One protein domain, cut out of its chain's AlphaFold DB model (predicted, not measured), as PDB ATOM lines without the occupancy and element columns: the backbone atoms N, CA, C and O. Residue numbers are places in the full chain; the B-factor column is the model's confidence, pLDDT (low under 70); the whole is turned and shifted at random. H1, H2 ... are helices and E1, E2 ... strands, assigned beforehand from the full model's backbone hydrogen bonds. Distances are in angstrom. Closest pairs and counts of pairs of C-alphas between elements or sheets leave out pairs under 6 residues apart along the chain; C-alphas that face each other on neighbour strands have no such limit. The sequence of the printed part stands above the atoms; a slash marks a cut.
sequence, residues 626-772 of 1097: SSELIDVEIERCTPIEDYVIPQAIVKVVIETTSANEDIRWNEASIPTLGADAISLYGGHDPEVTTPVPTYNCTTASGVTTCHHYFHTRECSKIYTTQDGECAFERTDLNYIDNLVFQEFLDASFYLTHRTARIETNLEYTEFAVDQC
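Overview. This is residues 626 to 772 of the 1097 residues of an uncharacterized protein of Hondaea fermentalgiana (UniProt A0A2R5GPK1). What is the main picture? One long, strongly twisted sheet, with E1, E2, E5 and E4 side by side, gains E3 and the hairpin of E6 and E7 toward one end, where the short helix H1 sits beside that hairpin. Over one face of the sheet pass residues 663 to 673, E8 and residues 755 to 759, a loose cover mostly of unnamed chain, with the separate hairpin of E9 and E10 farther off from that face. What is it made of? The printed part has 147 residues, under half of them in named elements, mostly strand: E1 to E10 in order, then H1, with E1 to E7 in a branched sheet of antiparallel neighbours. How large is it? It is compact, with a radius of gyration of the C-alphas of 16.7 A, yet elongated, spanning 54 by 28 by 27 A.

Along the chain. Where do the strands of the large sheet run? E1, residues 626 to 636, begins at C-alpha 626 (2.104, -56.526, -94.047) and is 30.8 A long; E2, residues 647 to 658, is the longest strand at 35.8 A. E3 is residues 678 to 682 and 13.1 A long, E4 is residues 694 to 700 and 20.4 A long, and E5 is residues 703 to 712 and 29.4 A long. E6, residues 716 to 720, measures 13.8 A, and E7, residues 726 to 728, measures 7.3 A. What follows them? E8 is residues 735 to 737, 6.6 A; E9, residues 740 to 744, starts at C-alpha 740 (-4.017, -53.504, -84.734) and is 13.6 A long; E10 is residues 750 to 754, 12.7 A. H1, residues 769 to 772, is 5.2 A long and ends at C-alpha 772 (18.852, -71.632, -68.752).

Arrangement. Which strands are beside E2? E1 lies on one side, forming an antiparallel hairpin with it at 160 degrees, with N 628 and O 655 2.9 A apart, within hydrogen-bond range. On the other side are E5, antiparallel at 164 degrees with N 654 to O 708 at 3.0 A, and E6, antiparallel with N 648 to O 716 at 2.9 A. What else joins E5 and E6? On the side of E5 away from E2, E4 forms a hairpin with it, N 698 to O 705 at 2.8 A, and E3 is its antiparallel neighbour, N 681 to O 711 at 2.8 A. E6 and E7 are a hairpin, N 719 to O 727 at 2.8 A. Where is H1? It is on this sheet at a height of 6.0 A, only just over none of its strands, as 2 of its 4 C-alphas fall on E7; the closest C-alphas of E7 and H1, Cys 726 and Val 769, are 5.2 A apart. H1 is too short for an O i to N i+4 pair, and its one O i to N i+3 pair is within range. How do E8, E9 and E10 stand? E8 pairs with no named strand, but residues 735 to 736 pair antiparallel with 758 to 759, and E8 runs on into E9 at 35 degrees. The hairpin of E9 and E10, N 741 to O 753 at 2.8 A, is apart from the large sheet's strands.

Size, cuts and confidence. What are its farthest points? The two C-alphas farthest apart, Gln 722 and Ala 747, are 56.8 A apart. Is the backbone continuous? The printed part has no cut; the links E2 to E3, E3 to E4 and E10 to H1 are long, with 19, 11 and 14 residues. Where is confidence low? The mean pLDDT of the printed part is 73.9, and 52 residues are under 70, among them residues 638 to 646, 683 to 693 and 744 to 751.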
ATOM      1  N   SER A 626       1.467 -55.248 -94.382       83.75
ATOM      2  CA  SER A 626       2.104 -56.526 -94.047       83.75
ATOM      3  C   SER A 626       2.757 -56.481 -92.666       83.75
ATOM      4  O   SER A 626       3.119 -55.411 -92.180       83.75
ATOM      5  N   SER A 627       2.893 -57.647 -92.028       86.56
ATOM      6  CA  SER A 627       3.440 -57.801 -90.674       86.56
ATOM      7  C   SER A 627       4.207 -59.118 -90.535       86.56
ATOM      8  O   SER A 627       3.627 -60.177 -90.790       86.56
ATOM      9  N   GLU A 628       5.463 -59.070 -90.096       88.12
ATOM     10  CA  GLU A 628       6.342 -60.234 -89.917       88.12
ATOM     11  C   GLU A 628       7.129 -60.127 -88.599       88.12
ATOM     12  O   GLU A 628       7.439 -59.034 -88.124       88.12
ATOM     13  N   LEU A 629       7.438 -61.268 -87.979       88.81
ATOM     14  CA  LEU A 629       8.308 -61.332 -86.806       88.81
ATOM     15  C   LEU A 629       9.762 -61.360 -87.275       88.81
ATOM     16  O   LEU A 629      10.171 -62.314 -87.932       88.81
ATOM     17  N   ILE A 630      10.528 -60.322 -86.945       90.19
ATOM     18  CA  ILE A 630      11.934 -60.211 -87.355       90.19
ATOM     19  C   ILE A 630      12.871 -60.799 -86.308       90.19
ATOM     20  O   ILE A 630      13.865 -61.420 -86.676       90.19
ATOM     21  N   ASP A 631      12.563 -60.601 -85.025       87.00
ATOM     22  CA  ASP A 631      13.454 -61.000 -83.937       87.00
ATOM     23  C   ASP A 631      12.697 -61.406 -82.665       87.00
ATOM     24  O   ASP A 631      11.590 -60.923 -82.394       87.00
ATOM     25  N   VAL A 632      13.322 -62.296 -81.894       86.19
ATOM     26  CA  VAL A 632      12.845 -62.826 -80.613       86.19
ATOM     27  C   VAL A 632      14.050 -63.002 -79.691       86.19
ATOM     28  O   VAL A 632      14.783 -63.986 -79.788       86.19
ATOM     29  N   GLU A 633      14.232 -62.062 -78.771       86.31
ATOM     30  CA  GLU A 633      15.243 -62.144 -77.715       86.31
ATOM     31  C   GLU A 633      14.599 -62.592 -76.396       86.31
ATOM     32  O   GLU A 633      13.399 -62.415 -76.171       86.31
ATOM     33  N   ILE A 634      15.407 -63.135 -75.483       84.50
ATOM     34  CA  ILE A 634      14.989 -63.383 -74.097       84.50
ATOM     35  C   ILE A 634      15.932 -62.676 -73.130       84.50
ATOM     36  O   ILE A 634      17.154 -62.697 -73.298       84.50
ATOM     37  N   GLU A 635      15.359 -62.067 -72.097       83.88
ATOM     38  CA  GLU A 635      16.101 -61.449 -70.999       83.88
ATOM     39  C   GLU A 635      15.715 -62.127 -69.686       83.88
ATOM     40  O   GLU A 635      14.543 -62.391 -69.426       83.88
ATOM     41  N   ARG A 636      16.714 -62.447 -68.859       77.56
ATOM     42  CA  ARG A 636      16.485 -63.092 -67.564       77.56
ATOM     43  C   ARG A 636      15.797 -62.143 -66.599       77.56
ATOM     44  O   ARG A 636      16.200 -60.990 -66.482       77.56
ATOM     45  N   CYS A 637      14.839 -62.669 -65.849       75.38
ATOM     46  CA  CYS A 637      14.259 -61.927 -64.742       75.38
ATOM     47  C   CYS A 637      15.298 -61.695 -63.635       75.38
ATOM     48  O   CYS A 637      16.150 -62.547 -63.361       75.38
ATOM     49  N   THR A 638      15.248 -60.508 -63.034       69.38
ATOM     50  CA  THR A 638      16.179 -60.045 -61.999       69.38
ATOM     51  C   THR A 638      15.405 -59.525 -60.775       69.38
ATOM     52  O   THR A 638      14.244 -59.136 -60.923       69.38
ATOM     53  N   PRO A 639      16.005 -59.531 -59.568       59.69
ATOM     54  CA  PRO A 639      17.314 -60.105 -59.231       59.69
ATOM     55  C   PRO A 639      17.293 -61.640 -59.352       59.69
ATOM     56  O   PRO A 639      16.286 -62.283 -59.077       59.69
ATOM     57  N   ILE A 640      18.381 -62.242 -59.846       54.06
ATOM     58  CA  ILE A 640      18.354 -63.656 -60.279       54.06
ATOM     59  C   ILE A 640      18.268 -64.604 -59.068       54.06
ATOM     60  O   ILE A 640      17.785 -65.725 -59.188       54.06
ATOM     61  N   GLU A 641      18.689 -64.149 -57.885       50.09
ATOM     62  CA  GLU A 641      18.526 -64.864 -56.614       50.09
ATOM     63  C   GLU A 641      17.067 -65.175 -56.224       50.09
ATOM     64  O   GLU A 641      16.858 -66.131 -55.473       50.09
ATOM     65  N   ASP A 642      16.074 -64.456 -56.761       50.22
ATOM     66  CA  ASP A 642      14.651 -64.713 -56.491       50.22
ATOM     67  C   ASP A 642      14.064 -65.841 -57.377       50.22
ATOM     68  O   ASP A 642      13.017 -66.407 -57.053       50.22
ATOM     69  N   TYR A 643      14.746 -66.224 -58.467       50.75
ATOM     70  CA  TYR A 643      14.244 -67.151 -59.496       50.75
ATOM     71  C   TYR A 643      15.068 -68.450 -59.555       50.75
ATOM     72  O   TYR A 643      16.041 -68.569 -60.304       50.75
ATOM     73  N   VAL A 644      14.683 -69.447 -58.747       47.09
ATOM     74  CA  VAL A 644      15.466 -70.694 -58.586       47.09
ATOM     75  C   VAL A 644      15.291 -71.669 -59.758       47.09
ATOM     76  O   VAL A 644      16.273 -72.275 -60.191       47.09
ATOM     77  N   ILE A 645      14.083 -71.785 -60.320       51.56
ATOM     78  CA  ILE A 645      13.935 -72.157 -61.734       51.56
ATOM     79  C   ILE A 645      14.230 -70.882 -62.534       51.56
ATOM     80  O   ILE A 645      13.609 -69.857 -62.244       51.56
ATOM     81  N   PRO A 646      15.145 -70.892 -63.519       63.06
ATOM     82  CA  PRO A 646      15.414 -69.701 -64.305       63.06
ATOM     83  C   PRO A 646      14.186 -69.316 -65.131       63.06
ATOM     84  O   PRO A 646      13.540 -70.148 -65.772       63.06
ATOM     85  N   GLN A 647      13.870 -68.026 -65.108       75.56
ATOM     86  CA  GLN A 647      12.755 -67.444 -65.841       75.56
ATOM     87  C   GLN A 647      13.256 -66.279 -66.689       75.56
ATOM     88  O   GLN A 647      14.216 -65.587 -66.328       75.56
ATOM     89  N   ALA A 648      12.600 -66.066 -67.821       79.75
ATOM     90  CA  ALA A 648      12.888 -64.969 -68.723       79.75
ATOM     91  C   ALA A 648      11.604 -64.300 -69.200       79.75
ATOM     92  O   ALA A 648      10.562 -64.939 -69.366       79.75
ATOM     93  N   ILE A 649      11.709 -63.005 -69.464       84.94
ATOM     94  CA  ILE A 649      10.753 -62.293 -70.302       84.94
ATOM     95  C   ILE A 649      11.084 -62.551 -71.773       84.94
ATOM     96  O   ILE A 649      12.251 -62.709 -72.148       84.94
ATOM     97  N   VAL A 650      10.058 -62.560 -72.619       86.06
ATOM     98  CA  VAL A 650      10.224 -62.594 -74.074       86.06
ATOM     99  C   VAL A 650      10.216 -61.159 -74.589       86.06
ATOM    100  O   VAL A 650       9.279 -60.416 -74.295       86.06
ATOM    101  N   LYS A 651      11.214 -60.779 -75.388       87.38
ATOM    102  CA  LYS A 651      11.211 -59.551 -76.193       87.38
ATOM    103  C   LYS A 651      10.992 -59.919 -77.655       87.38
ATOM    104  O   LYS A 651      11.629 -60.837 -78.160       87.38
ATOM    105  N   VAL A 652      10.098 -59.216 -78.342       87.94
ATOM    106  CA  VAL A 652       9.763 -59.493 -79.748       87.94
ATOM    107  C   VAL A 652       9.804 -58.220 -80.583       87.94
ATOM    108  O   VAL A 652       9.345 -57.158 -80.152       87.94
ATOM    109  N   VAL A 653      10.348 -58.342 -81.795       90.50
ATOM    110  CA  VAL A 653      10.434 -57.254 -82.776       90.50
ATOM    111  C   VAL A 653       9.572 -57.605 -83.978       90.50
ATOM    112  O   VAL A 653       9.905 -58.498 -84.762       90.50
ATOM    113  N   ILE A 654       8.458 -56.894 -84.123       90.12
ATOM    114  CA  ILE A 654       7.536 -57.060 -85.248       90.12
ATOM    115  C   ILE A 654       7.840 -55.965 -86.269       90.12
ATOM    116  O   ILE A 654       7.757 -54.779 -85.949       90.12
ATOM    117  N   GLU A 655       8.180 -56.350 -87.496       92.00
ATOM    118  CA  GLU A 655       8.197 -55.420 -88.620       92.00
ATOM    119  C   GLU A 655       6.803 -55.330 -89.224       92.00
ATOM    120  O   GLU A 655       6.172 -56.340 -89.535       92.00
ATOM    121  N   THR A 656       6.339 -54.104 -89.431       90.06
ATOM    122  CA  THR A 656       5.144 -53.814 -90.214       90.06
ATOM    123  C   THR A 656       5.495 -52.892 -91.365       90.06
ATOM    124  O   THR A 656       6.135 -51.860 -91.168       90.06
ATOM    125  N   THR A 657       5.063 -53.256 -92.566       88.88
ATOM    126  CA  THR A 657       5.373 -52.533 -93.800       88.88
ATOM    127  C   THR A 657       4.080 -52.167 -94.520       88.88
ATOM    128  O   THR A 657       3.229 -53.031 -94.735       88.88
ATOM    129  N   SER A 658       3.941 -50.894 -94.895       87.12
ATOM    130  CA  SER A 658       2.809 -50.351 -95.655       87.12
ATOM    131  C   SER A 658       3.276 -49.336 -96.699       87.12
ATOM    132  O   SER A 658       4.234 -48.601 -96.473       87.12
ATOM    133  N   ALA A 659       2.581 -49.250 -97.833       81.94
ATOM    134  CA  ALA A 659       2.773 -48.171 -98.808       81.94
ATOM    135  C   ALA A 659       1.988 -46.885 -98.464       81.94
ATOM    136  O   ALA A 659       2.029 -45.919 -99.223       81.94
ATOM    137  N   ASN A 660       1.285 -46.860 -97.325       77.25
ATOM    138  CA  ASN A 660       0.567 -45.687 -96.833       77.25
ATOM    139  C   ASN A 660       1.357 -44.962 -95.724       77.25
ATOM    140  O   ASN A 660       1.922 -45.597 -94.831       77.25
ATOM    141  N   GLU A 661       1.398 -43.629 -95.784       75.06
ATOM    142  CA  GLU A 661       2.090 -42.769 -94.812       75.06
ATOM    143  C   GLU A 661       1.166 -42.308 -93.661       75.06
ATOM    144  O   GLU A 661       1.674 -41.954 -92.599       75.06
ATOM    145  N   ASP A 662      -0.165 -42.384 -93.814       78.19
ATOM    146  CA  ASP A 662      -1.159 -41.875 -92.843       78.19
ATOM    147  C   ASP A 662      -1.539 -42.872 -91.714       78.19
ATOM    148  O   ASP A 662      -2.479 -42.649 -90.940       78.19
ATOM    149  N   ILE A 663      -0.793 -43.978 -91.580       80.94
ATOM    150  CA  ILE A 663      -0.945 -44.947 -90.479       80.94
ATOM    151  C   ILE A 663      -0.333 -44.384 -89.186       80.94
ATOM    152  O   ILE A 663       0.832 -43.982 -89.141       80.94
ATOM    153  N   ARG A 664      -1.092 -44.418 -88.087       82.94
ATOM    154  CA  ARG A 664      -0.631 -44.026 -86.749       82.94
ATOM    155  C   ARG A 664       0.049 -45.179 -86.024       82.94
ATOM    156  O   ARG A 664      -0.513 -45.825 -85.143       82.94
ATOM    157  N   TRP A 665       1.314 -45.390 -86.369       82.94
ATOM    158  CA  TRP A 665       2.214 -46.368 -85.744       82.94
ATOM    159  C   TRP A 665       2.349 -46.209 -84.210       82.94
ATOM    160  O   TRP A 665       2.659 -47.175 -83.519       82.94
ATOM    161  N   ASN A 666       2.068 -45.015 -83.672       78.19
ATOM    162  CA  ASN A 666       2.045 -44.693 -82.238       78.19
ATOM    163  C   ASN A 666       0.747 -45.082 -81.502       78.19
ATOM    164  O   ASN A 666       0.719 -45.034 -80.275       78.19
ATOM    165  N   GLU A 667      -0.327 -45.400 -82.225       78.12
ATOM    166  CA  GLU A 667      -1.656 -45.734 -81.683       78.12
ATOM    167  C   GLU A 667      -2.014 -47.209 -81.935       78.12
ATOM    168  O   GLU A 667      -3.184 -47.591 -81.929       78.12
ATOM    169  N   ALA A 668      -1.000 -48.054 -82.156       80.69
ATOM    170  CA  ALA A 668      -1.203 -49.486 -82.314       80.69
ATOM    171  C   ALA A 668      -1.578 -50.158 -80.981       80.69
ATOM    172  O   ALA A 668      -1.088 -49.772 -79.917       80.69
ATOM    173  N   SER A 669      -2.446 -51.168 -81.039       80.81
ATOM    174  CA  SER A 669      -2.907 -51.901 -79.858       80.81
ATOM    175  C   SER A 669      -1.789 -52.702 -79.189       80.81
ATOM    176  O   SER A 669      -0.862 -53.182 -79.841       80.81
ATOM    177  N   ILE A 670      -1.939 -52.918 -77.879       80.12
ATOM    178  CA  ILE A 670      -1.216 -53.960 -77.138       80.12
ATOM    179  C   ILE A 670      -1.590 -55.325 -77.739       80.12
ATOM    180  O   ILE A 670      -2.776 -55.675 -77.728       80.12
ATOM    181  N   PRO A 671      -0.625 -56.100 -78.261       83.75
ATOM    182  CA  PRO A 671      -0.880 -57.448 -78.731       83.75
ATOM    183  C   PRO A 671      -0.800 -58.469 -77.591       83.75
ATOM    184  O   PRO A 671      -0.301 -58.200 -76.496       83.75
ATOM    185  N   THR A 672      -1.288 -59.673 -77.872       82.56
ATOM    186  CA  THR A 672      -1.349 -60.787 -76.917       82.56
ATOM    187  C   THR A 672      -0.506 -61.959 -77.402       82.56
ATOM    188  O   THR A 672      -0.670 -62.395 -78.545       82.56
ATOM    189  N   LEU A 673       0.359 -62.486 -76.534       79.69
ATOM    190  CA  LEU A 673       1.149 -63.693 -76.764       79.69
ATOM    191  C   LEU A 673       0.389 -64.932 -76.258       79.69
ATOM    192  O   LEU A 673      -0.017 -64.998 -75.099       79.69
ATOM    193  N   GLY A 674       0.239 -65.930 -77.128       71.19
ATOM    194  CA  GLY A 674      -0.245 -67.268 -76.788       71.19
ATOM    195  C   GLY A 674      -1.764 -67.452 -76.680       71.19
ATOM    196  O   GLY A 674      -2.558 -66.660 -77.195       71.19
ATOM    197  N   ALA A 675      -2.175 -68.568 -76.070       55.44
ATOM    198  CA  ALA A 675      -3.584 -68.905 -75.839       55.44
ATOM    199  C   ALA A 675      -4.197 -68.081 -74.698       55.44
ATOM    200  O   ALA A 675      -5.277 -67.515 -74.867       55.44
ATOM    201  N   ASP A 676      -3.459 -67.947 -73.598       53.47
ATOM    202  CA  ASP A 676      -3.911 -67.343 -72.336       53.47
ATOM    203  C   ASP A 676      -3.647 -65.826 -72.261       53.47
ATOM    204  O   ASP A 676      -3.728 -65.205 -71.207       53.47
ATOM    205  N   ALA A 677      -3.379 -65.219 -73.422       60.50
ATOM    206  CA  ALA A 677      -3.361 -63.778 -73.660       60.50
ATOM    207  C   ALA A 677      -2.375 -62.956 -72.802       60.50
ATOM    208  O   ALA A 677      -2.698 -61.835 -72.393       60.50
ATOM    209  N   ILE A 678      -1.142 -63.451 -72.611       64.25
ATOM    210  CA  ILE A 678      -0.068 -62.674 -71.968       64.25
ATOM    211  C   ILE A 678       0.106 -61.352 -72.727       64.25
ATOM    212  O   ILE A 678       0.421 -61.332 -73.920       64.25
ATOM    213  N   SER A 679      -0.135 -60.240 -72.035       73.44
ATOM    214  CA  SER A 679      -0.116 -58.906 -72.639       73.44
ATOM    215  C   SER A 679       1.314 -58.439 -72.900       73.44
ATOM    216  O   SER A 679       2.171 -58.496 -72.016       73.44
ATOM    217  N   LEU A 680       1.558 -57.958 -74.120       74.44
ATOM    218  CA  LEU A 680       2.858 -57.466 -74.563       74.44
ATOM    219  C   LEU A 680       2.952 -55.941 -74.413       74.44
ATOM    220  O   LEU A 680       2.247 -55.187 -75.081       74.44
ATOM    221  N   TYR A 681       3.853 -55.482 -73.551       77.00
ATOM    222  CA  TYR A 681       4.041 -54.070 -73.230       77.00
ATOM    223  C   TYR A 681       5.032 -53.410 -74.190       77.00
ATOM    224  O   TYR A 681       5.939 -54.056 -74.717       77.00
ATOM    225  N   GLY A 682       4.844 -52.117 -74.454       74.38
ATOM    226  CA  GLY A 682       5.642 -51.384 -75.431       74.38
ATOM    227  C   GLY A 682       6.929 -50.845 -74.823       74.38
ATOM    228  O   GLY A 682       6.872 -50.010 -73.925       74.38
ATOM    229  N   GLY A 683       8.084 -51.275 -75.334       68.00
ATOM    230  CA  GLY A 683       9.388 -50.855 -74.813       68.00
ATOM    231  C   GLY A 683      10.540 -51.781 -75.206       68.00
ATOM    232  O   GLY A 683      10.326 -52.935 -75.566       68.00
ATOM    233  N   HIS A 684      11.773 -51.272 -75.101       60.72
ATOM    234  CA  HIS A 684      13.008 -52.077 -75.140       60.72
ATOM    235  C   HIS A 684      13.440 -52.578 -73.747       60.72
ATOM    236  O   HIS A 684      14.284 -53.469 -73.634       60.72
ATOM    237  N   ASP A 685      12.904 -51.956 -72.700       63.16
ATOM    238  CA  ASP A 685      13.352 -52.015 -71.312       63.16
ATOM    239  C   ASP A 685      12.183 -52.522 -70.448       63.16
ATOM    240  O   ASP A 685      11.102 -51.932 -70.526       63.16
ATOM    241  N   PRO A 686      12.352 -53.613 -69.678       59.44
ATOM    242  CA  PRO A 686      11.260 -54.216 -68.917       59.44
ATOM    243  C   PRO A 686      10.843 -53.444 -67.663       59.44
ATOM    244  O   PRO A 686       9.777 -53.724 -67.115       59.44
ATOM    245  N   GLU A 687      11.621 -52.456 -67.210       61.03
ATOM    246  CA  GLU A 687      11.156 -51.525 -66.172       61.03
ATOM    247  C   GLU A 687      10.130 -50.522 -66.742       61.03
ATOM    248  O   GLU A 687       9.348 -49.915 -66.003       61.03
ATOM    249  N   VAL A 688      10.083 -50.355 -68.070       59.91
ATOM    250  CA  VAL A 688       9.228 -49.382 -68.758       59.91
ATOM    251  C   VAL A 688       7.874 -50.008 -69.100       59.91
ATOM    252  O   VAL A 688       7.600 -50.421 -70.225       59.91
ATOM    253  N   THR A 689       6.973 -50.013 -68.115       60.12
ATOM    254  CA  THR A 689       5.605 -50.561 -68.216       60.12
ATOM    255  C   THR A 689       4.648 -49.721 -69.086       60.12
ATOM    256  O   THR A 689       3.463 -49.593 -68.763       60.12
ATOM    257  N   THR A 690       5.123 -49.074 -70.157       60.84
ATOM    258  CA  THR A 690       4.273 -48.213 -70.990       60.84
ATOM    259  C   THR A 690       3.309 -49.026 -71.862       60.84
ATOM    260  O   THR A 690       3.735 -49.935 -72.574       60.84
ATOM    261  N   PRO A 691       2.007 -48.672 -71.892       59.72
ATOM    262  CA  PRO A 691       1.026 -49.318 -72.768       59.72
ATOM    263  C   PRO A 691       1.135 -48.866 -74.237       59.72
ATOM    264  O   PRO A 691       0.357 -49.313 -75.073       59.72
ATOM    265  N   VAL A 692       2.059 -47.951 -74.550       68.31
ATOM    266  CA  VAL A 692       2.281 -47.410 -75.895       68.31
ATOM    267  C   VAL A 692       3.444 -48.167 -76.543       68.31
ATOM    268  O   VAL A 692       4.531 -48.176 -75.961       68.31
ATOM    269  N   PRO A 693       3.271 -48.779 -77.730       68.62
ATOM    270  CA  PRO A 693       4.350 -49.476 -78.422       68.62
ATOM    271  C   PRO A 693       5.512 -48.525 -78.724       68.62
ATOM    272  O   PRO A 693       5.327 -47.470 -79.331       68.62
ATOM    273  N   THR A 694       6.729 -48.914 -78.341       80.62
ATOM    274  CA  THR A 694       7.939 -48.240 -78.829       80.62
ATOM    275  C   THR A 694       8.187 -48.697 -80.259       80.62
ATOM    276  O   THR A 694       8.126 -49.893 -80.540       80.62
ATOM    277  N   TYR A 695       8.450 -47.764 -81.175       83.50
ATOM    278  CA  TYR A 695       8.614 -48.090 -82.588       83.50
ATOM    279  C   TYR A 695       9.631 -47.191 -83.296       83.50
ATOM    280  O   TYR A 695       9.895 -46.064 -82.875       83.50
ATOM    281  N   ASN A 696      10.188 -47.691 -84.398       89.25
ATOM    282  CA  ASN A 696      11.111 -46.961 -85.263       89.25
ATOM    283  C   ASN A 696      10.736 -47.181 -86.734       89.25
ATOM    284  O   ASN A 696      10.801 -48.309 -87.218       89.25
ATOM    285  N   CYS A 697      10.350 -46.117 -87.441       90.38
ATOM    286  CA  CYS A 697       9.926 -46.175 -88.843       90.38
ATOM    287  C   CYS A 697      10.991 -45.634 -89.799       90.38
ATOM    288  O   CYS A 697      11.608 -44.597 -89.551       90.38
ATOM    289  N   THR A 698      11.127 -46.282 -90.953       90.31
ATOM    290  CA  THR A 698      11.899 -45.783 -92.094       90.31
ATOM    291  C   THR A 698      11.045 -45.815 -93.358       90.31
ATOM    292  O   THR A 698      10.407 -46.820 -93.657       90.31
ATOM    293  N   THR A 699      11.028 -44.712 -94.108       87.88
ATOM    294  CA  THR A 699      10.255 -44.596 -95.354       87.88
ATOM    295  C   THR A 699      11.197 -44.565 -96.551       87.88
ATOM    296  O   THR A 699      12.059 -43.688 -96.662       87.88
ATOM    297  N   ALA A 700      11.041 -45.521 -97.464       85.44
ATOM    298  CA  ALA A 700      11.861 -45.679 -98.655       85.44
ATOM    299  C   ALA A 700      10.982 -45.934 -99.887       85.44
ATOM    300  O   ALA A 700      10.205 -46.877 -99.939       85.44
ATOM    301  N   SER A 701      11.144 -45.113-100.928       83.06
ATOM    302  CA  SER A 701      10.431 -45.254-102.215       83.06
ATOM    303  C   SER A 701       8.890 -45.214-102.138       83.06
ATOM    304  O   SER A 701       8.238 -45.742-103.033       83.06
ATOM    305  N   GLY A 702       8.318 -44.576-101.108       81.12
ATOM    306  CA  GLY A 702       6.868 -44.560-100.860       81.12
ATOM    307  C   GLY A 702       6.354 -45.781-100.091       81.12
ATOM    308  O   GLY A 702       5.163 -46.054-100.110       81.12
ATOM    309  N   VAL A 703       7.246 -46.534 -99.442       85.25
ATOM    310  CA  VAL A 703       6.908 -47.617 -98.516       85.25
ATOM    311  C   VAL A 703       7.497 -47.283 -97.151       85.25
ATOM    312  O   VAL A 703       8.691 -46.996 -97.049       85.25
ATOM    313  N   THR A 704       6.661 -47.294 -96.118       89.56
ATOM    314  CA  THR A 704       7.036 -47.096 -94.717       89.56
ATOM    315  C   THR A 704       7.111 -48.449 -94.021       89.56
ATOM    316  O   THR A 704       6.131 -49.191 -93.973       89.56
ATOM    317  N   THR A 705       8.285 -48.750 -93.475       90.44
ATOM    318  CA  THR A 705       8.594 -49.967 -92.722       90.44
ATOM    319  C   THR A 705       8.931 -49.578 -91.289       90.44
ATOM    320  O   THR A 705       9.858 -48.793 -91.064       90.44
ATOM    321  N   CYS A 706       8.180 -50.106 -90.327       90.38
ATOM    322  CA  CYS A 706       8.291 -49.794 -88.907       90.38
ATOM    323  C   CYS A 706       8.617 -51.042 -88.092       90.38
ATOM    324  O   CYS A 706       7.976 -52.078 -88.248       90.38
ATOM    325  N   HIS A 707       9.602 -50.937 -87.203       91.75
ATOM    326  CA  HIS A 707       9.925 -51.965 -86.213       91.75
ATOM    327  C   HIS A 707       9.254 -51.608 -84.894       91.75
ATOM    328  O   HIS A 707       9.502 -50.525 -84.367       91.75
ATOM    329  N   HIS A 708       8.408 -52.502 -84.389       88.50
ATOM    330  CA  HIS A 708       7.670 -52.361 -83.138       88.50
ATOM    331  C   HIS A 708       8.268 -53.277 -82.070       88.50
ATOM    332  O   HIS A 708       8.426 -54.478 -82.296       88.50
ATOM    333  N   TYR A 709       8.595 -52.695 -80.917       87.75
ATOM    334  CA  TYR A 709       9.326 -53.340 -79.829       87.75
ATOM    335  C   TYR A 709       8.397 -53.621 -78.652       87.75
ATOM    336  O   TYR A 709       7.837 -52.700 -78.041       87.75
ATOM    337  N   PHE A 710       8.252 -54.908 -78.350       87.50
ATOM    338  CA  PHE A 710       7.325 -55.439 -77.362       87.50
ATOM    339  C   PHE A 710       8.032 -56.391 -76.392       87.50
ATOM    340  O   PHE A 710       8.970 -57.088 -76.783       87.50
ATOM    341  N   HIS A 711       7.551 -56.477 -75.151       84.94
ATOM    342  CA  HIS A 711       8.052 -57.427 -74.153       84.94
ATOM    343  C   HIS A 711       6.933 -58.016 -73.281       84.94
ATOM    344  O   HIS A 711       5.909 -57.369 -73.055       84.94
ATOM    345  N   THR A 712       7.110 -59.237 -72.764       82.75
ATOM    346  CA  THR A 712       6.231 -59.763 -71.705       82.75
ATOM    347  C   THR A 712       6.557 -59.088 -70.376       82.75
ATOM    348  O   THR A 712       7.721 -58.894 -70.037       82.75
ATOM    349  N   ARG A 713       5.524 -58.751 -69.598       72.12
ATOM    350  CA  ARG A 713       5.685 -58.280 -68.212       72.12
ATOM    351  C   ARG A 713       5.931 -59.423 -67.228       72.12
ATOM    352  O   ARG A 713       6.535 -59.218 -66.182       72.12
ATOM    353  N   GLU A 714       5.428 -60.608 -67.551       73.62
ATOM    354  CA  GLU A 714       5.519 -61.790 -66.701       73.62
ATOM    355  C   GLU A 714       6.703 -62.670 -67.105       73.62
ATOM    356  O   GLU A 714       7.013 -62.848 -68.291       73.62
ATOM    357  N   CYS A 715       7.362 -63.208 -66.081       74.88
ATOM    358  CA  CYS A 715       8.506 -64.095 -66.184       74.88
ATOM    359  C   CYS A 715       8.039 -65.504 -66.561       74.88
ATOM    360  O   CYS A 715       7.345 -66.173 -65.800       74.88
ATOM    361  N   SER A 716       8.417 -65.960 -67.753       75.56
ATOM    362  CA  SER A 716       8.091 -67.299 -68.250       75.56
ATOM    363  C   SER A 716       9.245 -68.263 -67.971       75.56
ATOM    364  O   SER A 716      10.415 -67.922 -68.158       75.56
ATOM    365  N   LYS A 717       8.935 -69.478 -67.506       70.81
ATOM    366  CA  LYS A 717       9.952 -70.478 -67.144       70.81
ATOM    367  C   LYS A 717      10.700 -71.002 -68.370       70.81
ATOM    368  O   LYS A 717      10.086 -71.297 -69.400       70.81
ATOM    369  N   ILE A 718      12.009 -71.183 -68.216       73.19
ATOM    370  CA  ILE A 718      12.902 -71.741 -69.234       73.19
ATOM    371  C   ILE A 718      13.719 -72.908 -68.676       73.19
ATOM    372  O   ILE A 718      14.169 -72.897 -67.533       73.19
ATOM    373  N   TYR A 719      13.915 -73.923 -69.511       66.50
ATOM    374  CA  TYR A 719      14.471 -75.224 -69.146       66.50
ATOM    375  C   TYR A 719      15.607 -75.628 -70.090       66.50
ATOM    376  O   TYR A 719      15.676 -75.177 -71.237       66.50
ATOM    377  N   THR A 720      16.487 -76.519 -69.627       65.50
ATOM    378  CA  THR A 720      17.487 -77.171 -70.484       65.50
ATOM    379  C   THR A 720      16.846 -78.309 -71.287       65.50
ATOM    380  O   THR A 720      16.202 -79.192 -70.719       65.50
ATOM    381  N   THR A 721      17.029 -78.317 -72.607       60.28
ATOM    382  CA  THR A 721      16.575 -79.391 -73.506       60.28
ATOM    383  C   THR A 721      17.468 -80.638 -73.409       60.28
ATOM    384  O   THR A 721      18.565 -80.595 -72.854       60.28
ATOM    385  N   GLN A 722      17.026 -81.767 -73.985       53.22
ATOM    386  CA  GLN A 722      17.814 -83.012 -74.022       53.22
ATOM    387  C   GLN A 722      19.147 -82.871 -74.779       53.22
ATOM    388  O   GLN A 722      20.119 -83.536 -74.425       53.22
ATOM    389  N   ASP A 723      19.201 -82.003 -75.792       59.53
ATOM    390  CA  ASP A 723      20.412 -81.715 -76.572       59.53
ATOM    391  C   ASP A 723      21.359 -80.724 -75.868       59.53
ATOM    392  O   ASP A 723      22.514 -80.583 -76.273       59.53
ATOM    393  N   GLY A 724      20.908 -80.097 -74.774       58.56
ATOM    394  CA  GLY A 724      21.676 -79.112 -74.021       58.56
ATOM    395  C   GLY A 724      21.600 -77.711 -74.621       58.56
ATOM    396  O   GLY A 724      22.640 -77.107 -74.841       58.56
ATOM    397  N   GLU A 725      20.384 -77.208 -74.850       69.56
ATOM    398  CA  GLU A 725      20.056 -75.815 -75.214       69.56
ATOM    399  C   GLU A 725      18.960 -75.272 -74.264       69.56
ATOM    400  O   GLU A 725      18.424 -76.019 -73.442       69.56
ATOM    401  N   CYS A 726      18.607 -73.986 -74.329       69.38
ATOM    402  CA  CYS A 726      17.530 -73.359 -73.544       69.38
ATOM    403  C   CYS A 726      16.212 -73.269 -74.341       69.38
ATOM    404  O   CYS A 726      16.226 -72.848 -75.495       69.38
ATOM    405  N   ALA A 727      15.067 -73.600 -73.725       72.12
ATOM    406  CA  ALA A 727      13.727 -73.431 -74.314       72.12
ATOM    407  C   ALA A 727      12.631 -73.175 -73.252       72.12
ATOM    408  O   ALA A 727      12.808 -73.516 -72.082       72.12
ATOM    409  N   PHE A 728      11.488 -72.604 -73.654       73.00
ATOM    410  CA  PHE A 728      10.330 -72.352 -72.775       73.00
ATOM    411  C   PHE A 728       9.493 -73.608 -72.472       73.00
ATOM    412  O   PHE A 728       9.572 -74.619 -73.176       73.00
ATOM    413  N   GLU A 729       8.643 -73.524 -71.439       65.25
ATOM    414  CA  GLU A 729       7.612 -74.538 -71.175       65.25
ATOM    415  C   GLU A 729       6.615 -74.659 -72.345       65.25
ATOM    416  O   GLU A 729       6.301 -73.695 -73.043       65.25
ATOM    417  N   ARG A 730       6.179 -75.889 -72.629       55.34
ATOM    418  CA  ARG A 730       5.936 -76.318 -74.017       55.34
ATOM    419  C   ARG A 730       4.475 -76.305 -74.478       55.34
ATOM    420  O   ARG A 730       4.087 -77.153 -75.281       55.34
ATOM    421  N   THR A 731       3.664 -75.395 -73.945       51.84
ATOM    422  CA  THR A 731       2.206 -75.403 -74.143       51.84
ATOM    423  C   THR A 731       1.700 -74.229 -74.995       51.84
ATOM    424  O   THR A 731       1.227 -74.472 -76.110       51.84
ATOM    425  N   ASP A 732       1.835 -72.972 -74.546       58.97
ATOM    426  CA  ASP A 732       0.905 -71.918 -75.006       58.97
ATOM    427  C   ASP A 732       1.505 -70.708 -75.752       58.97
ATOM    428  O   ASP A 732       0.775 -70.052 -76.497       58.97
ATOM    429  N   LEU A 733       2.814 -70.422 -75.666       66.62
ATOM    430  CA  LEU A 733       3.451 -69.181 -76.185       66.62
ATOM    431  C   LEU A 733       3.660 -69.117 -77.720       66.62
ATOM    432  O   LEU A 733       4.593 -68.489 -78.222       66.62
ATOM    433  N   ASN A 734       2.809 -69.783 -78.497       73.06
ATOM    434  CA  ASN A 734       3.107 -70.184 -79.877       73.06
ATOM    435  C   ASN A 734       2.800 -69.158 -80.988       73.06
ATOM    436  O   ASN A 734       3.094 -69.407 -82.161       73.06
ATOM    437  N   TYR A 735       2.190 -68.020 -80.661       81.31
ATOM    438  CA  TYR A 735       1.847 -66.982 -81.637       81.31
ATOM    439  C   TYR A 735       1.555 -65.636 -80.968       81.31
ATOM    440  O   TYR A 735       1.181 -65.586 -79.799       81.31
ATOM    441  N   ILE A 736       1.644 -64.557 -81.745       82.94
ATOM    442  CA  ILE A 736       1.166 -63.219 -81.384       82.94
ATOM    443  C   ILE A 736      -0.127 -62.940 -82.156       82.94
ATOM    444  O   ILE A 736      -0.245 -63.252 -83.347       82.94
ATOM    445  N   ASP A 737      -1.108 -62.371 -81.463       82.81
ATOM    446  CA  ASP A 737      -2.435 -62.034 -81.981       82.81
ATOM    447  C   ASP A 737      -2.858 -60.623 -81.514       82.81
ATOM    448  O   ASP A 737      -2.213 -60.021 -80.654       82.81
ATOM    449  N   ASN A 738      -3.952 -60.096 -82.071       78.38
ATOM    450  CA  ASN A 738      -4.545 -58.795 -81.707       78.38
ATOM    451  C   ASN A 738      -3.662 -57.533 -81.866       78.38
ATOM    452  O   ASN A 738      -3.994 -56.497 -81.284       78.38
ATOM    453  N   LEU A 739      -2.608 -57.553 -82.692       81.62
ATOM    454  CA  LEU A 739      -1.938 -56.317 -83.118       81.62
ATOM    455  C   LEU A 739      -2.786 -55.594 -84.184       81.62
ATOM    456  O   LEU A 739      -3.192 -56.184 -85.189       81.62
ATOM    457  N   VAL A 740      -3.092 -54.321 -83.941       81.56
ATOM    458  CA  VAL A 740      -4.017 -53.504 -84.734       81.56
ATOM    459  C   VAL A 740      -3.492 -52.075 -84.832       81.56
ATOM    460  O   VAL A 740      -3.103 -51.503 -83.820       81.56
ATOM    461  N   PHE A 741      -3.539 -51.483 -86.023       81.62
ATOM    462  CA  PHE A 741      -3.157 -50.095 -86.304       81.62
ATOM    463  C   PHE A 741      -4.351 -49.299 -86.839       81.62
ATOM    464  O   PHE A 741      -5.249 -49.868 -87.463       81.62
ATOM    465  N   GLN A 742      -4.340 -47.978 -86.648       80.00
ATOM    466  CA  GLN A 742      -5.339 -47.062 -87.206       80.00
ATOM    467  C   GLN A 742      -4.718 -46.146 -88.267       80.00
ATOM    468  O   GLN A 742      -3.605 -45.656 -88.095       80.00
ATOM    469  N   GLU A 743      -5.442 -45.892 -89.351       76.50
ATOM    470  CA  GLU A 743      -5.051 -45.006 -90.455       76.50
ATOM    471  C   GLU A 743      -6.143 -43.961 -90.668       76.50
ATOM    472  O   GLU A 743      -7.285 -44.336 -90.907       76.50
ATOM    473  N   PHE A 744      -5.835 -42.667 -90.581       65.06
ATOM    474  CA  PHE A 744      -6.865 -41.620 -90.597       65.06
ATOM    475  C   PHE A 744      -6.997 -40.968 -91.978       65.06
ATOM    476  O   PHE A 744      -6.180 -40.122 -92.334       65.06
ATOM    477  N   LEU A 745      -8.062 -41.299 -92.721       59.38
ATOM    478  CA  LEU A 745      -8.366 -40.636 -94.002       59.38
ATOM    479  C   LEU A 745      -8.893 -39.202 -93.801       59.38
ATOM    480  O   LEU A 745      -8.684 -38.339 -94.652       59.38
ATOM    481  N   ASP A 746      -9.567 -38.930 -92.676       59.06
ATOM    482  CA  ASP A 746      -9.909 -37.570 -92.248       59.06
ATOM    483  C   ASP A 746      -9.950 -37.429 -90.709       59.06
ATOM    484  O   ASP A 746      -9.518 -38.309 -89.967       59.06
ATOM    485  N   ALA A 747     -10.428 -36.288 -90.199       51.38
ATOM    486  CA  ALA A 747     -10.477 -35.989 -88.762       51.38
ATOM    487  C   ALA A 747     -11.543 -36.784 -87.965       51.38
ATOM    488  O   ALA A 747     -11.665 -36.596 -86.753       51.38
ATOM    489  N   SER A 748     -12.321 -37.623 -88.644       46.00
ATOM    490  CA  SER A 748     -13.486 -38.372 -88.156       46.00
ATOM    491  C   SER A 748     -13.514 -39.832 -88.637       46.00
ATOM    492  O   SER A 748     -14.197 -40.650 -88.025       46.00
ATOM    493  N   PHE A 749     -12.776 -40.169 -89.696       45.66
ATOM    494  CA  PHE A 749     -12.725 -41.497 -90.303       45.66
ATOM    495  C   PHE A 749     -11.342 -42.140 -90.156       45.66
ATOM    496  O   PHE A 749     -10.331 -41.526 -90.508       45.66
ATOM    497  N   TYR A 750     -11.307 -43.407 -89.727       58.53
ATOM    498  CA  TYR A 750     -10.096 -44.227 -89.744       58.53
ATOM    499  C   TYR A 750     -10.343 -45.648 -90.274       58.53
ATOM    500  O   TYR A 750     -11.352 -46.277 -89.954       58.53
ATOM    501  N   LEU A 751      -9.397 -46.167 -91.063       61.81
ATOM    502  CA  LEU A 751      -9.284 -47.592 -91.384       61.81
ATOM    503  C   LEU A 751      -8.543 -48.318 -90.255       61.81
ATOM    504  O   LEU A 751      -7.725 -47.729 -89.547       61.81
ATOM    505  N   THR A 752      -8.826 -49.612 -90.098       72.25
ATOM    506  CA  THR A 752      -8.260 -50.452 -89.033       72.25
ATOM    507  C   THR A 752      -7.474 -51.619 -89.635       72.25
ATOM    508  O   THR A 752      -8.054 -52.590 -90.119       72.25
ATOM    509  N   HIS A 753      -6.143 -51.542 -89.586       74.19
ATOM    510  CA  HIS A 753      -5.231 -52.577 -90.083       74.19
ATOM    511  C   HIS A 753      -4.914 -53.579 -88.971       74.19
ATOM    512  O   HIS A 753      -4.058 -53.331 -88.124       74.19
ATOM    513  N   ARG A 754      -5.615 -54.717 -88.948       74.38
ATOM    514  CA  ARG A 754      -5.322 -55.845 -88.045       74.38
ATOM    515  C   ARG A 754      -4.289 -56.771 -88.692       74.38
ATOM    516  O   ARG A 754      -4.469 -57.170 -89.840       74.38
ATOM    517  N   THR A 755      -3.243 -57.154 -87.959       75.25
ATOM    518  CA  THR A 755      -2.267 -58.136 -88.459       75.25
ATOM    519  C   THR A 755      -2.907 -59.513 -88.635       75.25
ATOM    520  O   THR A 755      -3.868 -59.877 -87.953       75.25
ATOM    521  N   ALA A 756      -2.324 -60.341 -89.501       74.56
ATOM    522  CA  ALA A 756      -2.531 -61.780 -89.380       74.56
ATOM    523  C   ALA A 756      -1.970 -62.277 -88.030       74.56
ATOM    524  O   ALA A 756      -1.166 -61.595 -87.392       74.56
ATOM    525  N   ARG A 757      -2.356 -63.488 -87.612       79.31
ATOM    526  CA  ARG A 757      -1.660 -64.184 -86.524       79.31
ATOM    527  C   ARG A 757      -0.202 -64.410 -86.926       79.31
ATOM    528  O   ARG A 757       0.053 -64.981 -87.984       79.31
ATOM    529  N   ILE A 758       0.722 -64.006 -86.063       82.88
ATOM    530  CA  ILE A 758       2.165 -64.098 -86.294       82.88
ATOM    531  C   ILE A 758       2.699 -65.305 -85.509       82.88
ATOM    532  O   ILE A 758       2.519 -65.374 -84.297       82.88
ATOM    533  N   GLU A 759       3.312 -66.286 -86.176       82.62
ATOM    534  CA  GLU A 759       3.864 -67.483 -85.513       82.62
ATOM    535  C   GLU A 759       5.212 -67.152 -84.846       82.62
ATOM    536  O   GLU A 759       6.130 -66.678 -85.512       82.62
ATOM    537  N   THR A 760       5.350 -67.403 -83.538       78.25
ATOM    538  CA  THR A 760       6.573 -67.055 -82.777       78.25
ATOM    539  C   THR A 760       7.657 -68.118 -82.839       78.25
ATOM    540  O   THR A 760       8.831 -67.803 -82.676       78.25
ATOM    541  N   ASN A 761       7.266 -69.378 -83.045       71.75
ATOM    542  CA  ASN A 761       8.141 -70.554 -82.997       71.75
ATOM    543  C   ASN A 761       8.927 -70.726 -81.676       71.75
ATOM    544  O   ASN A 761       9.863 -71.518 -81.633       71.75
ATOM    545  N   LEU A 762       8.506 -70.075 -80.581       73.31
ATOM    546  CA  LEU A 762       9.139 -70.162 -79.254       73.31
ATOM    547  C   LEU A 762       9.248 -71.602 -78.706       73.31
ATOM    548  O   LEU A 762      10.151 -71.883 -77.926       73.31
ATOM    549  N   GLU A 763       8.387 -72.531 -79.146       61.94
ATOM    550  CA  GLU A 763       8.472 -73.969 -78.812       61.94
ATOM    551  C   GLU A 763       9.597 -74.741 -79.552       61.94
ATOM    552  O   GLU A 763       9.847 -75.918 -79.250       61.94
ATOM    553  N   TYR A 764      10.266 -74.083 -80.514       61.97
ATOM    554  CA  TYR A 764      11.373 -74.589 -81.343       61.97
ATOM    555  C   TYR A 764      12.629 -73.697 -81.337       61.97
ATOM    556  O   TYR A 764      13.661 -74.137 -81.841       61.97
ATOM    557  N   THR A 765      12.565 -72.463 -80.826       69.38
ATOM    558  CA  THR A 765      13.739 -71.584 -80.726       69.38
ATOM    559  C   THR A 765      14.651 -72.061 -79.600       69.38
ATOM    560  O   THR A 765      14.294 -71.999 -78.426       69.38
ATOM    561  N   GLU A 766      15.835 -72.538 -79.976       72.19
ATOM    562  CA  GLU A 766      16.913 -72.911 -79.061       72.19
ATOM    563  C   GLU A 766      17.723 -71.656 -78.695       72.19
ATOM    564  O   GLU A 766      18.307 -70.999 -79.560       72.19
ATOM    565  N   PHE A 767      17.728 -71.312 -77.408       77.75
ATOM    566  CA  PHE A 767      18.512 -70.215 -76.835       77.75
ATOM    567  C   PHE A 767      19.772 -70.761 -76.149       77.75
ATOM    568  O   PHE A 767      19.839 -71.939 -75.801       77.75
ATOM    569  N   ALA A 768      20.771 -69.912 -75.903       75.12
ATOM    570  CA  ALA A 768      22.039 -70.361 -75.330       75.12
ATOM    571  C   ALA A 768      21.892 -70.873 -73.879       75.12
ATOM    572  O   ALA A 768      21.119 -70.342 -73.079       75.12
ATOM    573  N   VAL A 769      22.657 -71.911 -73.522       65.81
ATOM    574  CA  VAL A 769      22.555 -72.615 -72.223       65.81
ATOM    575  C   VAL A 769      22.799 -71.714 -71.016       65.81
ATOM    576  O   VAL A 769      22.208 -71.938 -69.966       65.81
ATOM    577  N   ASP A 770      23.623 -70.673 -71.136       66.81
ATOM    578  CA  ASP A 770      23.834 -69.694 -70.065       66.81
ATOM    579  C   ASP A 770      22.553 -68.909 -69.715       66.81
ATOM    580  O   ASP A 770      22.402 -68.419 -68.593       66.81
ATOM    581  N   GLN A 771      21.572 -68.882 -70.625       69.06
ATOM    582  CA  GLN A 771      20.240 -68.346 -70.364       69.06
ATOM    583  C   GLN A 771      19.324 -69.331 -69.607       69.06
ATOM    584  O   GLN A 771      18.468 -68.852 -68.864       69.06
ATOM    585  N   CYS A 772      19.547 -70.657 -69.628       64.75
ATOM    586  CA  CYS A 772      18.852 -71.632 -68.752       64.75
ATOM    587  C   CYS A 772      19.692 -72.196 -67.590       64.75
ATOM    588  O   CYS A 772      19.146 -72.876 -66.728       64.75
TER     589      CYS A 772